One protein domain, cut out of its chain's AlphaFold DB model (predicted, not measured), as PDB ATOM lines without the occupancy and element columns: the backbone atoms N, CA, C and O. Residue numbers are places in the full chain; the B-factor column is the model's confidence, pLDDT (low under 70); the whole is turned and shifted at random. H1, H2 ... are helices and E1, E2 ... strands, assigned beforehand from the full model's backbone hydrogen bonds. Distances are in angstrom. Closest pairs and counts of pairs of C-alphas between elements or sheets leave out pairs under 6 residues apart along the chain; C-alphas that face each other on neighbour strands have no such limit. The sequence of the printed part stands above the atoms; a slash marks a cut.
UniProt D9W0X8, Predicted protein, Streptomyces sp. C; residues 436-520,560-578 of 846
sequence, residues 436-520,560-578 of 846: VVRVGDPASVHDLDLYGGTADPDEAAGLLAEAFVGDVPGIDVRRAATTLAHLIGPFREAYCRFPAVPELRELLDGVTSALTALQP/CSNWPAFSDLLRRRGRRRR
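Overview. This is residues 436 to 520 and 560 to 578 of the 846 residues of the protein "Predicted protein" of Streptomyces sp. C (UniProt D9W0X8). Long helix H2 crosses H1, short helices H3 and H4 follow beside H2, and the little H5 and strand E1 lie off to the far side, E1 at the end of a long unnamed stretch. The 104 printed residues run E1, H1, H2, H3, H4, H5, mostly helix. The whole is compact, radius of gyration of the C-alphas 14.2 A, spans 36 by 34 by 26 A.

Along the chain. E1 is residues 436 to 438, from C-alpha (157.295, 224.842, 188.712). H1 is 457 to 469, 17.5 A; H2 477 to 495, 26.1 A, with a kink of 27 degrees near residue 484; H3 501 to 509; H4 512 to 517; H5 564 to 569, ending at C-alpha (156.075, 213.085, 196.368).

Arrangement. E1 pairs with no named strand and is apart from H1. H1 touches H2, opposite ways at a steep tilt of 46 degrees; C-alphas 462 and 481 are closest, 4.7 A. H3 touches H4, closest C-alphas 507 and 514, 6.3 A. H3 and H5 are close but not clearly touching, closest C-alphas 501 and 567, 6.6 A. Every O i to N i+4 pair is within hydrogen-bond range in H1, H3 and H4; 13 of 15 in H2, 1 of 2 in H5.

Size, cuts and confidence. Residues 521 to 559 are not printed; C-alphas 520 and 560 are 31.8 A apart. E1 to H1 is a long link. Residues 518 to 520 and 560 to 578 have pLDDT under 70.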
ATOM      1  N   VAL A 436     156.725 226.019 189.373       87.81
ATOM      2  CA  VAL A 436     157.295 224.842 188.712       87.81
ATOM      3  C   VAL A 436     156.985 223.618 189.566       87.81
ATOM      4  O   VAL A 436     157.314 223.583 190.749       87.81
ATOM      5  N   VAL A 437     156.354 222.609 188.966       87.81
ATOM      6  CA  VAL A 437     156.157 221.288 189.579       87.81
ATOM      7  C   VAL A 437     157.004 220.264 188.839       87.81
ATOM      8  O   VAL A 437     156.851 220.078 187.630       87.81
ATOM      9  N   ARG A 438     157.882 219.573 189.562       86.12
ATOM     10  CA  ARG A 438     158.733 218.504 189.040       86.12
ATOM     11  C   ARG A 438     158.286 217.170 189.634       86.12
ATOM     12  O   ARG A 438     158.587 216.836 190.774       86.12
ATOM     13  N   VAL A 439     157.520 216.411 188.858       80.31
ATOM     14  CA  VAL A 439     156.885 215.178 189.333       80.31
ATOM     15  C   VAL A 439     157.950 214.097 189.548       80.31
ATOM     16  O   VAL A 439     158.601 213.661 188.600       80.31
ATOM     17  N   GLY A 440     158.111 213.664 190.799       72.38
ATOM     18  CA  GLY A 440     159.105 212.672 191.227       72.38
ATOM     19  C   GLY A 440     160.476 213.246 191.610       72.38
ATOM     20  O   GLY A 440     161.387 212.466 191.869       72.38
ATOM     21  N   ASP A 441     160.635 214.573 191.650       76.44
ATOM     22  CA  ASP A 441     161.855 215.260 192.102       76.44
ATOM     23  C   ASP A 441     161.649 215.773 193.547       76.44
ATOM     24  O   ASP A 441     160.775 216.617 193.763       76.44
ATOM     25  N   PRO A 442     162.413 215.296 194.553       74.06
ATOM     26  CA  PRO A 442     162.255 215.735 195.941       74.06
ATOM     27  C   PRO A 442     162.658 217.202 196.170       74.06
ATOM     28  O   PRO A 442     162.286 217.765 197.196       74.06
ATOM     29  N   ALA A 443     163.361 217.844 195.229       76.25
ATOM     30  CA  ALA A 443     163.641 219.282 195.268       76.25
ATOM     31  C   ALA A 443     162.459 220.147 194.770       76.25
ATOM     32  O   ALA A 443     162.561 221.373 194.717       76.25
ATOM     33  N   SER A 444     161.326 219.543 194.388       79.12
ATOM     34  CA  SER A 444     160.148 220.273 193.912       79.12
ATOM     35  C   SER A 444     159.419 221.001 195.049       79.12
ATOM     36  O   SER A 444     158.707 220.394 195.846       79.12
ATOM     37  N   VAL A 445     159.521 222.335 195.080       79.81
ATOM     38  CA  VAL A 445     158.821 223.219 196.046       79.81
ATOM     39  C   VAL A 445     157.286 223.090 195.965       79.81
ATOM     40  O   VAL A 445     156.562 223.386 196.924       79.81
ATOM     41  N   HIS A 446     156.771 222.632 194.821       80.56
ATOM     42  CA  HIS A 446     155.348 222.446 194.552       80.56
ATOM     43  C   HIS A 446     155.038 221.029 194.046       80.56
ATOM     44  O   HIS A 446     155.861 220.403 193.385       80.56
ATOM     45  N   ASP A 447     153.827 220.549 194.334       76.06
ATOM     46  CA  ASP A 447     153.328 219.209 193.992       76.06
ATOM     47  C   ASP A 447     151.858 219.276 193.522       76.06
ATOM     48  O   ASP A 447     151.154 220.260 193.783       76.06
ATOM     49  N   LEU A 448     151.399 218.241 192.809       79.81
ATOM     50  CA  LEU A 448     150.041 218.103 192.284       79.81
ATOM     51  C   LEU A 448     149.140 217.325 193.251       79.81
ATOM     52  O   LEU A 448     149.281 216.117 193.426       79.81
ATOM     53  N   ASP A 449     148.114 217.989 193.788       78.81
ATOM     54  CA  ASP A 449     147.046 217.285 194.499       78.81
ATOM     55  C   ASP A 449     146.226 216.411 193.535       78.81
ATOM     56  O   ASP A 449     145.469 216.921 192.703       78.81
ATOM     57  N   LEU A 450     146.359 215.092 193.694       80.62
ATOM     58  CA  LEU A 450     145.677 214.048 192.925       80.62
ATOM     59  C   LEU A 450     144.148 214.239 192.856       80.62
ATOM     60  O   LEU A 450     143.529 213.885 191.857       80.62
ATOM     61  N   TYR A 451     143.552 214.830 193.894       82.38
ATOM     62  CA  TYR A 451     142.108 215.051 194.016       82.38
ATOM     63  C   TYR A 451     141.661 216.448 193.538       82.38
ATOM     64  O   TYR A 451     140.526 216.869 193.766       82.38
ATOM     65  N   GLY A 452     142.547 217.207 192.882       77.06
ATOM     66  CA  GLY A 452     142.227 218.499 192.264       77.06
ATOM     67  C   GLY A 452     141.795 219.601 193.243       77.06
ATOM     68  O   GLY A 452     141.247 220.624 192.821       77.06
ATOM     69  N   GLY A 453     142.019 219.425 194.546       80.12
ATOM     70  CA  GLY A 453     141.602 220.349 195.595       80.12
ATOM     71  C   GLY A 453     140.095 220.401 195.854       80.12
ATOM     72  O   GLY A 453     139.633 221.425 196.376       80.12
ATOM     73  N   THR A 454     139.321 219.368 195.490       83.19
ATOM     74  CA  THR A 454     137.944 219.223 195.997       83.19
ATOM     75  C   THR A 454     137.923 218.732 197.450       83.19
ATOM     76  O   THR A 454     138.946 218.340 198.007       83.19
ATOM     77  N   ALA A 455     136.753 218.807 198.081       80.56
ATOM     78  CA  ALA A 455     136.444 218.155 199.350       80.56
ATOM     79  C   ALA A 455     135.377 217.054 199.192       80.56
ATOM     80  O   ALA A 455     135.163 216.300 200.135       80.56
ATOM     81  N   ASP A 456     134.728 216.959 198.030       85.81
ATOM     82  CA  ASP A 456     133.676 215.988 197.728       85.81
ATOM     83  C   ASP A 456     134.278 214.654 197.229       85.81
ATOM     84  O   ASP A 456     135.063 214.678 196.274       85.81
ATOM     85  N   PRO A 457     133.962 213.496 197.848       85.62
ATOM     86  CA  PRO A 457     134.422 212.193 197.375       85.62
ATOM     87  C   PRO A 457     133.865 211.787 196.003       85.62
ATOM     88  O   PRO A 457     134.557 211.046 195.304       85.62
ATOM     89  N   ASP A 458     132.691 212.271 195.587       84.56
ATOM     90  CA  ASP A 458     132.100 211.902 194.295       84.56
ATOM     91  C   ASP A 458     132.726 212.692 193.134       84.56
ATOM     92  O   ASP A 458     133.159 212.092 192.147       84.56
ATOM     93  N   GLU A 459     132.913 214.012 193.265       87.00
ATOM     94  CA  GLU A 459     133.733 214.797 192.328       87.00
ATOM     95  C   GLU A 459     135.178 214.268 192.270       87.00
ATOM     96  O   GLU A 459     135.751 214.150 191.183       87.00
ATOM     97  N   ALA A 460     135.768 213.895 193.413       87.06
ATOM     98  CA  ALA A 460     137.101 213.292 193.475       87.06
ATOM     99  C   ALA A 460     137.177 211.958 192.706       87.06
ATOM    100  O   ALA A 460     138.113 211.734 191.932       87.06
ATOM    101  N   ALA A 461     136.182 211.086 192.881       87.44
ATOM    102  CA  ALA A 461     136.074 209.818 192.170       87.44
ATOM    103  C   ALA A 461     135.826 210.004 190.663       87.44
ATOM    104  O   ALA A 461     136.390 209.262 189.857       87.44
ATOM    105  N   GLY A 462     135.038 211.012 190.273       87.00
ATOM    106  CA  GLY A 462     134.808 211.394 188.878       87.00
ATOM    107  C   GLY A 462     136.085 211.850 188.170       87.00
ATOM    108  O   GLY A 462     136.435 211.298 187.126       87.00
ATOM    109  N   LEU A 463     136.831 212.783 188.775       86.38
ATOM    110  CA  LEU A 463     138.116 213.263 188.244       86.38
ATOM    111  C   LEU A 463     139.132 212.120 188.084       86.38
ATOM    112  O   LEU A 463     139.837 212.049 187.076       86.38
ATOM    113  N   LEU A 464     139.184 211.193 189.047       87.69
ATOM    114  CA  LEU A 464     140.059 210.021 188.966       87.69
ATOM    115  C   LEU A 464     139.614 209.004 187.914       87.69
ATOM    116  O   LEU A 464     140.466 208.417 187.249       87.69
ATOM    117  N   ALA A 465     138.312 208.810 187.717       87.31
ATOM    118  CA  ALA A 465     137.801 207.947 186.660       87.31
ATOM    119  C   ALA A 465     138.152 208.486 185.267       87.31
ATOM    120  O   ALA A 465     138.647 207.731 184.428       87.31
ATOM    121  N   GLU A 466     137.967 209.788 185.028       85.75
ATOM    122  CA  GLU A 466     138.389 210.430 183.779       85.75
ATOM    123  C   GLU A 466     139.902 210.294 183.568       85.75
ATOM    124  O   GLU A 466     140.335 209.851 182.502       85.75
ATOM    125  N   ALA A 467     140.712 210.582 184.594       85.50
ATOM    126  CA  ALA A 467     142.169 210.498 184.511       85.50
ATOM    127  C   ALA A 467     142.687 209.066 184.275       85.50
ATOM    128  O   ALA A 467     143.594 208.862 183.463       85.50
ATOM    129  N   PHE A 468     142.137 208.062 184.969       83.25
ATOM    130  CA  PHE A 468     142.608 206.676 184.904       83.25
ATOM    131  C   PHE A 468     142.062 205.880 183.712       83.25
ATOM    132  O   PHE A 468     142.770 204.987 183.238       83.25
ATOM    133  N   VAL A 469     140.838 206.172 183.261       83.56
ATOM    134  CA  VAL A 469     140.060 205.310 182.350       83.56
ATOM    135  C   VAL A 469     139.603 206.030 181.073       83.56
ATOM    136  O   VAL A 469     139.313 205.362 180.084       83.56
ATOM    137  N   GLY A 470     139.575 207.367 181.035       76.88
ATOM    138  CA  GLY A 470     139.017 208.145 179.916       76.88
ATOM    139  C   GLY A 470     139.709 207.973 178.552       76.88
ATOM    140  O   GLY A 470     139.122 208.326 177.527       76.88
ATOM    141  N   ASP A 471     140.922 207.412 178.512       75.56
ATOM    142  CA  ASP A 471     141.655 207.045 177.293       75.56
ATOM    143  C   ASP A 471     141.535 205.554 176.907       75.56
ATOM    144  O   ASP A 471     142.021 205.155 175.846       75.56
ATOM    145  N   VAL A 472     140.865 204.725 177.718       78.75
ATOM    146  CA  VAL A 472     140.762 203.272 177.508       78.75
ATOM    147  C   VAL A 472     139.462 202.909 176.769       78.75
ATOM    148  O   VAL A 472     138.372 203.051 177.327       78.75
ATOM    149  N   PRO A 473     139.523 202.396 175.523       73.75
ATOM    150  CA  PRO A 473     138.322 202.049 174.770       73.75
ATOM    151  C   PRO A 473     137.575 200.866 175.404       73.75
ATOM    152  O   PRO A 473     138.175 199.848 175.746       73.75
ATOM    153  N   GLY A 474     136.249 200.986 175.505       75.06
ATOM    154  CA  GLY A 474     135.362 199.917 175.981       75.06
ATOM    155  C   GLY A 474     135.131 199.862 177.497       75.06
ATOM    156  O   GLY A 474     134.434 198.959 177.952       75.06
ATOM    157  N   ILE A 475     135.666 200.807 178.280       78.62
ATOM    158  CA  ILE A 475     135.364 200.932 179.715       78.62
ATOM    159  C   ILE A 475     134.517 202.190 179.951       78.62
ATOM    160  O   ILE A 475     134.840 203.267 179.459       78.62
ATOM    161  N   ASP A 476     133.428 202.055 180.711       81.81
ATOM    162  CA  ASP A 476     132.588 203.188 181.103       81.81
ATOM    163  C   ASP A 476     133.204 203.971 182.275       81.81
ATOM    164  O   ASP A 476     133.403 203.442 183.373       81.81
ATOM    165  N   VAL A 477     133.448 205.259 182.034       85.31
ATOM    166  CA  VAL A 477     133.962 206.219 183.017       85.31
ATOM    167  C   VAL A 477     132.972 206.432 184.167       85.31
ATOM    168  O   VAL A 477     133.411 206.571 185.306       85.31
ATOM    169  N   ARG A 478     131.649 206.389 183.932       84.19
ATOM    170  CA  ARG A 478     130.654 206.552 185.012       84.19
ATOM    171  C   ARG A 478     130.733 205.387 185.994       84.19
ATOM    172  O   ARG A 478     130.894 205.602 187.190       84.19
ATOM    173  N   ARG A 479     130.725 204.150 185.495       83.25
ATOM    174  CA  ARG A 479     130.922 202.936 186.300       83.25
ATOM    175  C   ARG A 479     132.269 202.913 187.027       83.25
ATOM    176  O   ARG A 479     132.330 202.422 188.157       83.25
ATOM    177  N   ALA A 480     133.334 203.441 186.424       84.12
ATOM    178  CA  ALA A 480     134.617 203.624 187.102       84.12
ATOM    179  C   ALA A 480     134.515 204.650 188.250       84.12
ATOM    180  O   ALA A 480     134.947 204.342 189.360       84.12
ATOM    181  N   ALA A 481     133.865 205.800 188.031       86.75
ATOM    182  CA  ALA A 481     133.630 206.817 189.060       86.75
ATOM    183  C   ALA A 481     132.811 206.259 190.230       86.75
ATOM    184  O   ALA A 481     133.257 206.322 191.369       86.75
ATOM    185  N   THR A 482     131.686 205.588 189.966       86.12
ATOM    186  CA  THR A 482     130.882 204.929 191.011       86.12
ATOM    187  C   THR A 482     131.677 203.856 191.765       86.12
ATOM    188  O   THR A 482     131.452 203.633 192.951       86.12
ATOM    189  N   THR A 483     132.627 203.172 191.117       86.75
ATOM    190  CA  THR A 483     133.484 202.180 191.793       86.75
ATOM    191  C   THR A 483     134.521 202.854 192.698       86.75
ATOM    192  O   THR A 483     134.748 202.383 193.809       86.75
ATOM    193  N   LEU A 484     135.106 203.972 192.257       87.25
ATOM    194  CA  LEU A 484     136.034 204.786 193.046       87.25
ATOM    195  C   LEU A 484     135.331 205.473 194.228       87.25
ATOM    196  O   LEU A 484     135.861 205.443 195.334       87.25
ATOM    197  N   ALA A 485     134.119 206.000 194.044       85.81
ATOM    198  CA  ALA A 485     133.308 206.609 195.102       85.81
ATOM    199  C   ALA A 485     133.060 205.639 196.272       85.81
ATOM    200  O   ALA A 485     133.326 205.967 197.428       85.81
ATOM    201  N   HIS A 486     132.682 204.390 195.970       85.31
ATOM    202  CA  HIS A 486     132.486 203.318 196.960       85.31
ATOM    203  C   HIS A 486     133.766 202.860 197.701       85.31
ATOM    204  O   HIS A 486     133.677 201.990 198.576       85.31
ATOM    205  N   LEU A 487     134.940 203.406 197.361       84.62
ATOM    206  CA  LEU A 487     136.206 203.226 198.081       84.62
ATOM    207  C   LEU A 487     136.637 204.527 198.780       84.62
ATOM    208  O   LEU A 487     136.976 204.512 199.960       84.62
ATOM    209  N   ILE A 488     136.583 205.652 198.063       86.81
ATOM    210  CA  ILE A 488     137.055 206.969 198.509       86.81
ATOM    211  C   ILE A 488     136.127 207.581 199.568       86.81
ATOM    212  O   ILE A 488     136.627 208.158 200.530       86.81
ATOM    213  N   GLY A 489     134.805 207.436 199.429       85.88
ATOM    214  CA  GLY A 489     133.820 207.930 200.400       85.88
ATOM    215  C   GLY A 489     134.037 207.346 201.801       85.88
ATOM    216  O   GLY A 489     134.366 208.109 202.708       85.88
ATOM    217  N   PRO A 490     133.979 206.008 201.975       85.00
ATOM    218  CA  PRO A 490     134.227 205.363 203.267       85.00
ATOM    219  C   PRO A 490     135.627 205.627 203.841       85.00
ATOM    220  O   PRO A 490     135.785 205.731 205.051       85.00
ATOM    221  N   PHE A 491     136.657 205.781 202.995       83.50
ATOM    222  CA  PHE A 491     137.995 206.160 203.465       83.50
ATOM    223  C   PHE A 491     138.029 207.603 203.997       83.50
ATOM    224  O   PHE A 491     138.652 207.874 205.025       83.50
ATOM    225  N   ARG A 492     137.334 208.533 203.328       84.88
ATOM    226  CA  ARG A 492     137.199 209.925 203.777       84.88
ATOM    227  C   ARG A 492     136.403 210.039 205.074       84.88
ATOM    228  O   ARG A 492     136.744 210.888 205.888       84.88
ATOM    229  N   GLU A 493     135.392 209.199 205.252       83.00
ATOM    230  CA  GLU A 493     134.595 209.091 206.474       83.00
ATOM    231  C   GLU A 493     135.437 208.546 207.643       83.00
ATOM    232  O   GLU A 493     135.540 209.202 208.673       83.00
ATOM    233  N   ALA A 494     136.138 207.421 207.453       81.56
ATOM    234  CA  ALA A 494     136.931 206.775 208.504       81.56
ATOM    235  C   ALA A 494     138.204 207.542 208.922       81.56
ATOM    236  O   ALA A 494     138.621 207.456 210.074       81.56
ATOM    237  N   TYR A 495     138.849 208.273 208.003       78.81
ATOM    238  CA  TYR A 495     140.152 208.917 208.249       78.81
ATOM    239  C   TYR A 495     140.153 210.447 208.075       78.81
ATOM    240  O   TYR A 495     141.226 211.061 208.046       78.81
ATOM    241  N   CYS A 496     138.983 211.071 207.898       81.69
ATOM    242  CA  CYS A 496     138.804 212.510 207.643       81.69
ATOM    243  C   CYS A 496     139.672 213.067 206.489       81.69
ATOM    244  O   CYS A 496     140.028 214.250 206.459       81.69
ATOM    245  N   ARG A 497     140.072 212.215 205.532       84.62
ATOM    246  CA  ARG A 497     141.040 212.543 204.471       84.62
ATOM    247  C   ARG A 497     140.870 211.662 203.242       84.62
ATOM    248  O   ARG A 497     140.407 210.539 203.344       84.62
ATOM    249  N   PHE A 498     141.361 212.121 202.096       84.12
ATOM    250  CA  PHE A 498     141.543 211.247 200.939       84.12
ATOM    251  C   PHE A 498     142.758 210.305 201.107       84.12
ATOM    252  O   PHE A 498     143.722 210.682 201.793       84.12
ATOM    253  N   PRO A 499     142.740 209.104 200.494       84.31
ATOM    254  CA  PRO A 499     143.870 208.180 200.544       84.31
ATOM    255  C   PRO A 499     145.089 208.712 199.774       84.31
ATOM    256  O   PRO A 499     144.963 209.399 198.759       84.31
ATOM    257  N   ALA A 500     146.290 208.389 200.240       82.56
ATOM    258  CA  ALA A 500     147.527 208.552 199.484       82.56
ATOM    259  C   ALA A 500     147.593 207.528 198.334       82.56
ATOM    260  O   ALA A 500     146.841 206.557 198.317       82.56
ATOM    261  N   VAL A 501     148.507 207.702 197.372       83.00
ATOM    262  CA  VAL A 501     148.615 206.771 196.228       83.00
ATOM    263  C   VAL A 501     148.880 205.308 196.622       83.00
ATOM    264  O   VAL A 501     148.225 204.455 196.028       83.00
ATOM    265  N   PRO A 502     149.741 204.978 197.609       81.56
ATOM    266  CA  PRO A 502     149.897 203.593 198.065       81.56
ATOM    267  C   PRO A 502     148.587 202.999 198.602       81.56
ATOM    268  O   PRO A 502     148.154 201.948 198.141       81.56
ATOM    269  N   GLU A 503     147.895 203.737 199.475       82.94
ATOM    270  CA  GLU A 503     146.619 203.337 200.084       82.94
ATOM    271  C   GLU A 503     145.523 203.158 199.015       82.94
ATOM    272  O   GLU A 503     144.816 202.154 198.988       82.94
ATOM    273  N   LEU A 504     145.421 204.094 198.063       85.56
ATOM    274  CA  LEU A 504     144.503 203.992 196.927       85.56
ATOM    275  C   LEU A 504     144.845 202.790 196.030       85.56
ATOM    276  O   LEU A 504     143.935 202.146 195.509       85.56
ATOM    277  N   ARG A 505     146.133 202.456 195.861       82.75
ATOM    278  CA  ARG A 505     146.562 201.264 195.117       82.75
ATOM    279  C   ARG A 505     146.130 199.987 195.835       82.75
ATOM    280  O   ARG A 505     145.547 199.125 195.194       82.75
ATOM    281  N   GLU A 506     146.333 199.884 197.146       83.12
ATOM    282  CA  GLU A 506     145.915 198.728 197.959       83.12
ATOM    283  C   GLU A 506     144.393 198.505 197.925       83.12
ATOM    284  O   GLU A 506     143.931 197.371 197.783       83.12
ATOM    285  N   LEU A 507     143.605 199.585 197.962       83.75
ATOM    286  CA  LEU A 507     142.147 199.531 197.817       83.75
ATOM    287  C   LEU A 507     141.693 199.096 196.411       83.75
ATOM    288  O   LEU A 507     140.670 198.422 196.284       83.75
ATOM    289  N   LEU A 508     142.441 199.459 195.362       84.69
ATOM    290  CA  LEU A 508     142.149 199.093 193.969       84.69
ATOM    291  C   LEU A 508     142.627 197.680 193.597       84.69
ATOM    292  O   LEU A 508     141.922 196.975 192.874       84.69
ATOM    293  N   ASP A 509     143.782 197.252 194.107       81.44
ATOM    294  CA  ASP A 509     144.271 195.869 194.005       81.44
ATOM    295  C   ASP A 509     143.435 194.911 194.885       81.44
ATOM    296  O   ASP A 509     143.409 193.704 194.642       81.44
ATOM    297  N   GLY A 510     142.673 195.452 195.846       77.25
ATOM    298  CA  GLY A 510     141.650 194.738 196.611       77.25
ATOM    299  C   GLY A 510     142.172 194.035 197.863       77.25
ATOM    300  O   GLY A 510     141.640 192.991 198.239       77.25
ATOM    301  N   VAL A 511     143.211 194.588 198.495       79.25
ATOM    302  CA  VAL A 511     143.878 194.012 199.671       79.25
ATOM    303  C   VAL A 511     142.886 193.844 200.831       79.25
ATOM    304  O   VAL A 511     142.280 194.809 201.300       79.25
ATOM    305  N   THR A 512     142.715 192.608 201.310       72.44
ATOM    306  CA  THR A 512     141.642 192.244 202.253       72.44
ATOM    307  C   THR A 512     141.731 192.975 203.593       72.44
ATOM    308  O   THR A 512     140.693 193.347 204.140       72.44
ATOM    309  N   SER A 513     142.938 193.240 204.104       73.19
ATOM    310  CA  SER A 513     143.142 194.029 205.327       73.19
ATOM    311  C   SER A 513     142.700 195.482 205.136       73.19
ATOM    312  O   SER A 513     141.869 195.961 205.903       73.19
ATOM    313  N   ALA A 514     143.139 196.148 204.062       72.38
ATOM    314  CA  ALA A 514     142.734 197.518 203.730       72.38
ATOM    315  C   ALA A 514     141.215 197.650 203.492       72.38
ATOM    316  O   ALA A 514     140.585 198.600 203.955       72.38
ATOM    317  N   LEU A 515     140.587 196.669 202.830       72.38
ATOM    318  CA  LEU A 515     139.129 196.640 202.643       72.38
ATOM    319  C   LEU A 515     138.351 196.314 203.929       72.38
ATOM    320  O   LEU A 515     137.189 196.707 204.048       72.38
ATOM    321  N   THR A 516     138.961 195.607 204.884       71.81
ATOM    322  CA  THR A 516     138.361 195.331 206.202       71.81
ATOM    323  C   THR A 516     138.498 196.528 207.139       71.81
ATOM    324  O   THR A 516     137.539 196.844 207.832       71.81
ATOM    325  N   ALA A 517     139.609 197.265 207.073       70.31
ATOM    326  CA  ALA A 517     139.785 198.544 207.763       70.31
ATOM    327  C   ALA A 517     138.798 199.637 207.285       70.31
ATOM    328  O   ALA A 517     138.537 200.589 208.011       70.31
ATOM    329  N   LEU A 518     138.207 199.478 206.089       66.12
ATOM    330  CA  LEU A 518     137.085 200.286 205.578       66.12
ATOM    331  C   LEU A 518     135.696 199.650 205.790       66.12
ATOM    332  O   LEU A 518     134.737 199.974 205.073       66.12
ATOM    333  N   GLN A 519     135.570 198.726 206.741       64.31
ATOM    334  CA  GLN A 519     134.288 198.418 207.373       64.31
ATOM    335  C   GLN A 519     134.236 199.223 208.679       64.31
ATOM    336  O   GLN A 519     135.169 199.098 209.472       64.31
ATOM    337  N   PRO A 520     133.202 200.057 208.912       51.88
ATOM    338  CA  PRO A 520     133.081 200.771 210.178       51.88
ATOM    339  C   PRO A 520     133.052 199.757 211.323       51.88
ATOM    340  O   PRO A 520     132.378 198.726 211.222       51.88
ATOM    341  N   CYS A 560     154.216 203.110 186.426       36.00
ATOM    342  CA  CYS A 560     154.458 204.447 186.989       36.00
ATOM    343  C   CYS A 560     154.187 204.518 188.505       36.00
ATOM    344  O   CYS A 560     154.839 205.289 189.199       36.00
ATOM    345  N   SER A 561     153.278 203.690 189.031       38.00
ATOM    346  CA  SER A 561     152.932 203.633 190.465       38.00
ATOM    347  C   SER A 561     153.882 202.747 191.295       38.00
ATOM    348  O   SER A 561     153.765 202.666 192.513       38.00
ATOM    349  N   ASN A 562     154.842 202.075 190.649       40.12
ATOM    350  CA  ASN A 562     155.814 201.191 191.307       40.12
ATOM    351  C   ASN A 562     157.143 201.877 191.688       40.12
ATOM    352  O   ASN A 562     158.047 201.203 192.172       40.12
ATOM    353  N   TRP A 563     157.290 203.189 191.476       38.78
ATOM    354  CA  TRP A 563     158.514 203.921 191.822       38.78
ATOM    355  C   TRP A 563     158.430 204.494 193.246       38.78
ATOM    356  O   TRP A 563     157.543 205.316 193.490       38.78
ATOM    357  N   PRO A 564     159.371 204.179 194.160       37.12
ATOM    358  CA  PRO A 564     159.380 204.735 195.520       37.12
ATOM    359  C   PRO A 564     159.359 206.275 195.572       37.12
ATOM    360  O   PRO A 564     158.751 206.864 196.466       37.12
ATOM    361  N   ALA A 565     159.934 206.936 194.560       38.78
ATOM    362  CA  ALA A 565     159.912 208.392 194.409       38.78
ATOM    363  C   ALA A 565     158.496 208.993 194.249       38.78
ATOM    364  O   ALA A 565     158.274 210.138 194.632       38.78
ATOM    365  N   PHE A 566     157.515 208.243 193.725       37.44
ATOM    366  CA  PHE A 566     156.126 208.722 193.616       37.44
ATOM    367  C   PHE A 566     155.367 208.664 194.952       37.44
ATOM    368  O   PHE A 566     154.478 209.485 195.183       37.44
ATOM    369  N   SER A 567     155.712 207.724 195.841       37.75
ATOM    370  CA  SER A 567     155.055 207.566 197.149       37.75
ATOM    371  C   SER A 567     155.368 208.696 198.134       37.75
ATOM    372  O   SER A 567     154.478 209.093 198.886       37.75
ATOM    373  N   ASP A 568     156.592 209.236 198.119       41.69
ATOM    374  CA  ASP A 568     156.961 210.376 198.971       41.69
ATOM    375  C   ASP A 568     156.598 211.740 198.370       41.69
ATOM    376  O   ASP A 568     156.293 212.664 199.125       41.69
ATOM    377  N   LEU A 569     156.528 211.859 197.037       38.88
ATOM    378  CA  LEU A 569     156.075 213.085 196.368       38.88
ATOM    379  C   LEU A 569     154.649 213.466 196.805       38.88
ATOM    380  O   LEU A 569     154.414 214.562 197.303       38.88
ATOM    381  N   LEU A 570     153.711 212.520 196.695       44.66
ATOM    382  CA  LEU A 570     152.277 212.742 196.943       44.66
ATOM    383  C   LEU A 570     151.906 212.713 198.443       44.66
ATOM    384  O   LEU A 570     150.727 212.775 198.823       44.66
ATOM    385  N   ARG A 571     152.917 212.640 199.319       42.78
ATOM    386  CA  ARG A 571     152.793 212.671 200.782       42.78
ATOM    387  C   ARG A 571     152.515 214.106 201.270       42.78
ATOM    388  O   ARG A 571     152.529 215.092 200.531       42.78
ATOM    389  N   ARG A 572     152.148 214.257 202.544       45.75
ATOM    390  CA  ARG A 572     151.662 215.533 203.114       45.75
ATOM    391  C   ARG A 572     152.811 216.468 203.548       45.75
ATOM    392  O   ARG A 572     152.936 216.725 204.739       45.75
ATOM    393  N   ARG A 573     153.666 216.947 202.627       35.03
ATOM    394  CA  ARG A 573     154.825 217.810 202.988       35.03
ATOM    395  C   ARG A 573     154.986 219.140 202.224       35.03
ATOM    396  O   ARG A 573     155.474 220.092 202.819       35.03
ATOM    397  N   GLY A 574     154.548 219.261 200.968       38.78
ATOM    398  CA  GLY A 574     154.640 220.526 200.208       38.78
ATOM    399  C   GLY A 574     153.520 221.545 200.500       38.78
ATOM    400  O   GLY A 574     152.424 221.173 200.931       38.78
ATOM    401  N   ARG A 575     153.743 222.836 200.185       40.62
ATOM    402  CA  ARG A 575     152.701 223.895 200.204       40.62
ATOM    403  C   ARG A 575     151.667 223.657 199.085       40.62
ATOM    404  O   ARG A 575     151.771 224.219 197.996       40.62
ATOM    405  N   ARG A 576     150.662 222.815 199.358       42.88
ATOM    406  CA  ARG A 576     149.611 222.401 198.404       42.88
ATOM    407  C   ARG A 576     148.820 223.599 197.854       42.88
ATOM    408  O   ARG A 576     148.074 224.247 198.587       42.88
ATOM    409  N   ARG A 577     148.920 223.861 196.544       43.47
ATOM    410  CA  ARG A 577     148.089 224.845 195.820       43.47
ATOM    411  C   ARG A 577     147.020 224.125 194.989       43.47
ATOM    412  O   ARG A 577     147.326 223.223 194.220       43.47
ATOM    413  N   ARG A 578     145.753 224.537 195.127       40.69
ATOM    414  CA  ARG A 578     144.623 223.947 194.383       40.69
ATOM    415  C   ARG A 578     144.621 224.442 192.930       40.69
ATOM    416  O   ARG A 578     144.525 225.646 192.702       40.69
TER     417      ARG A 578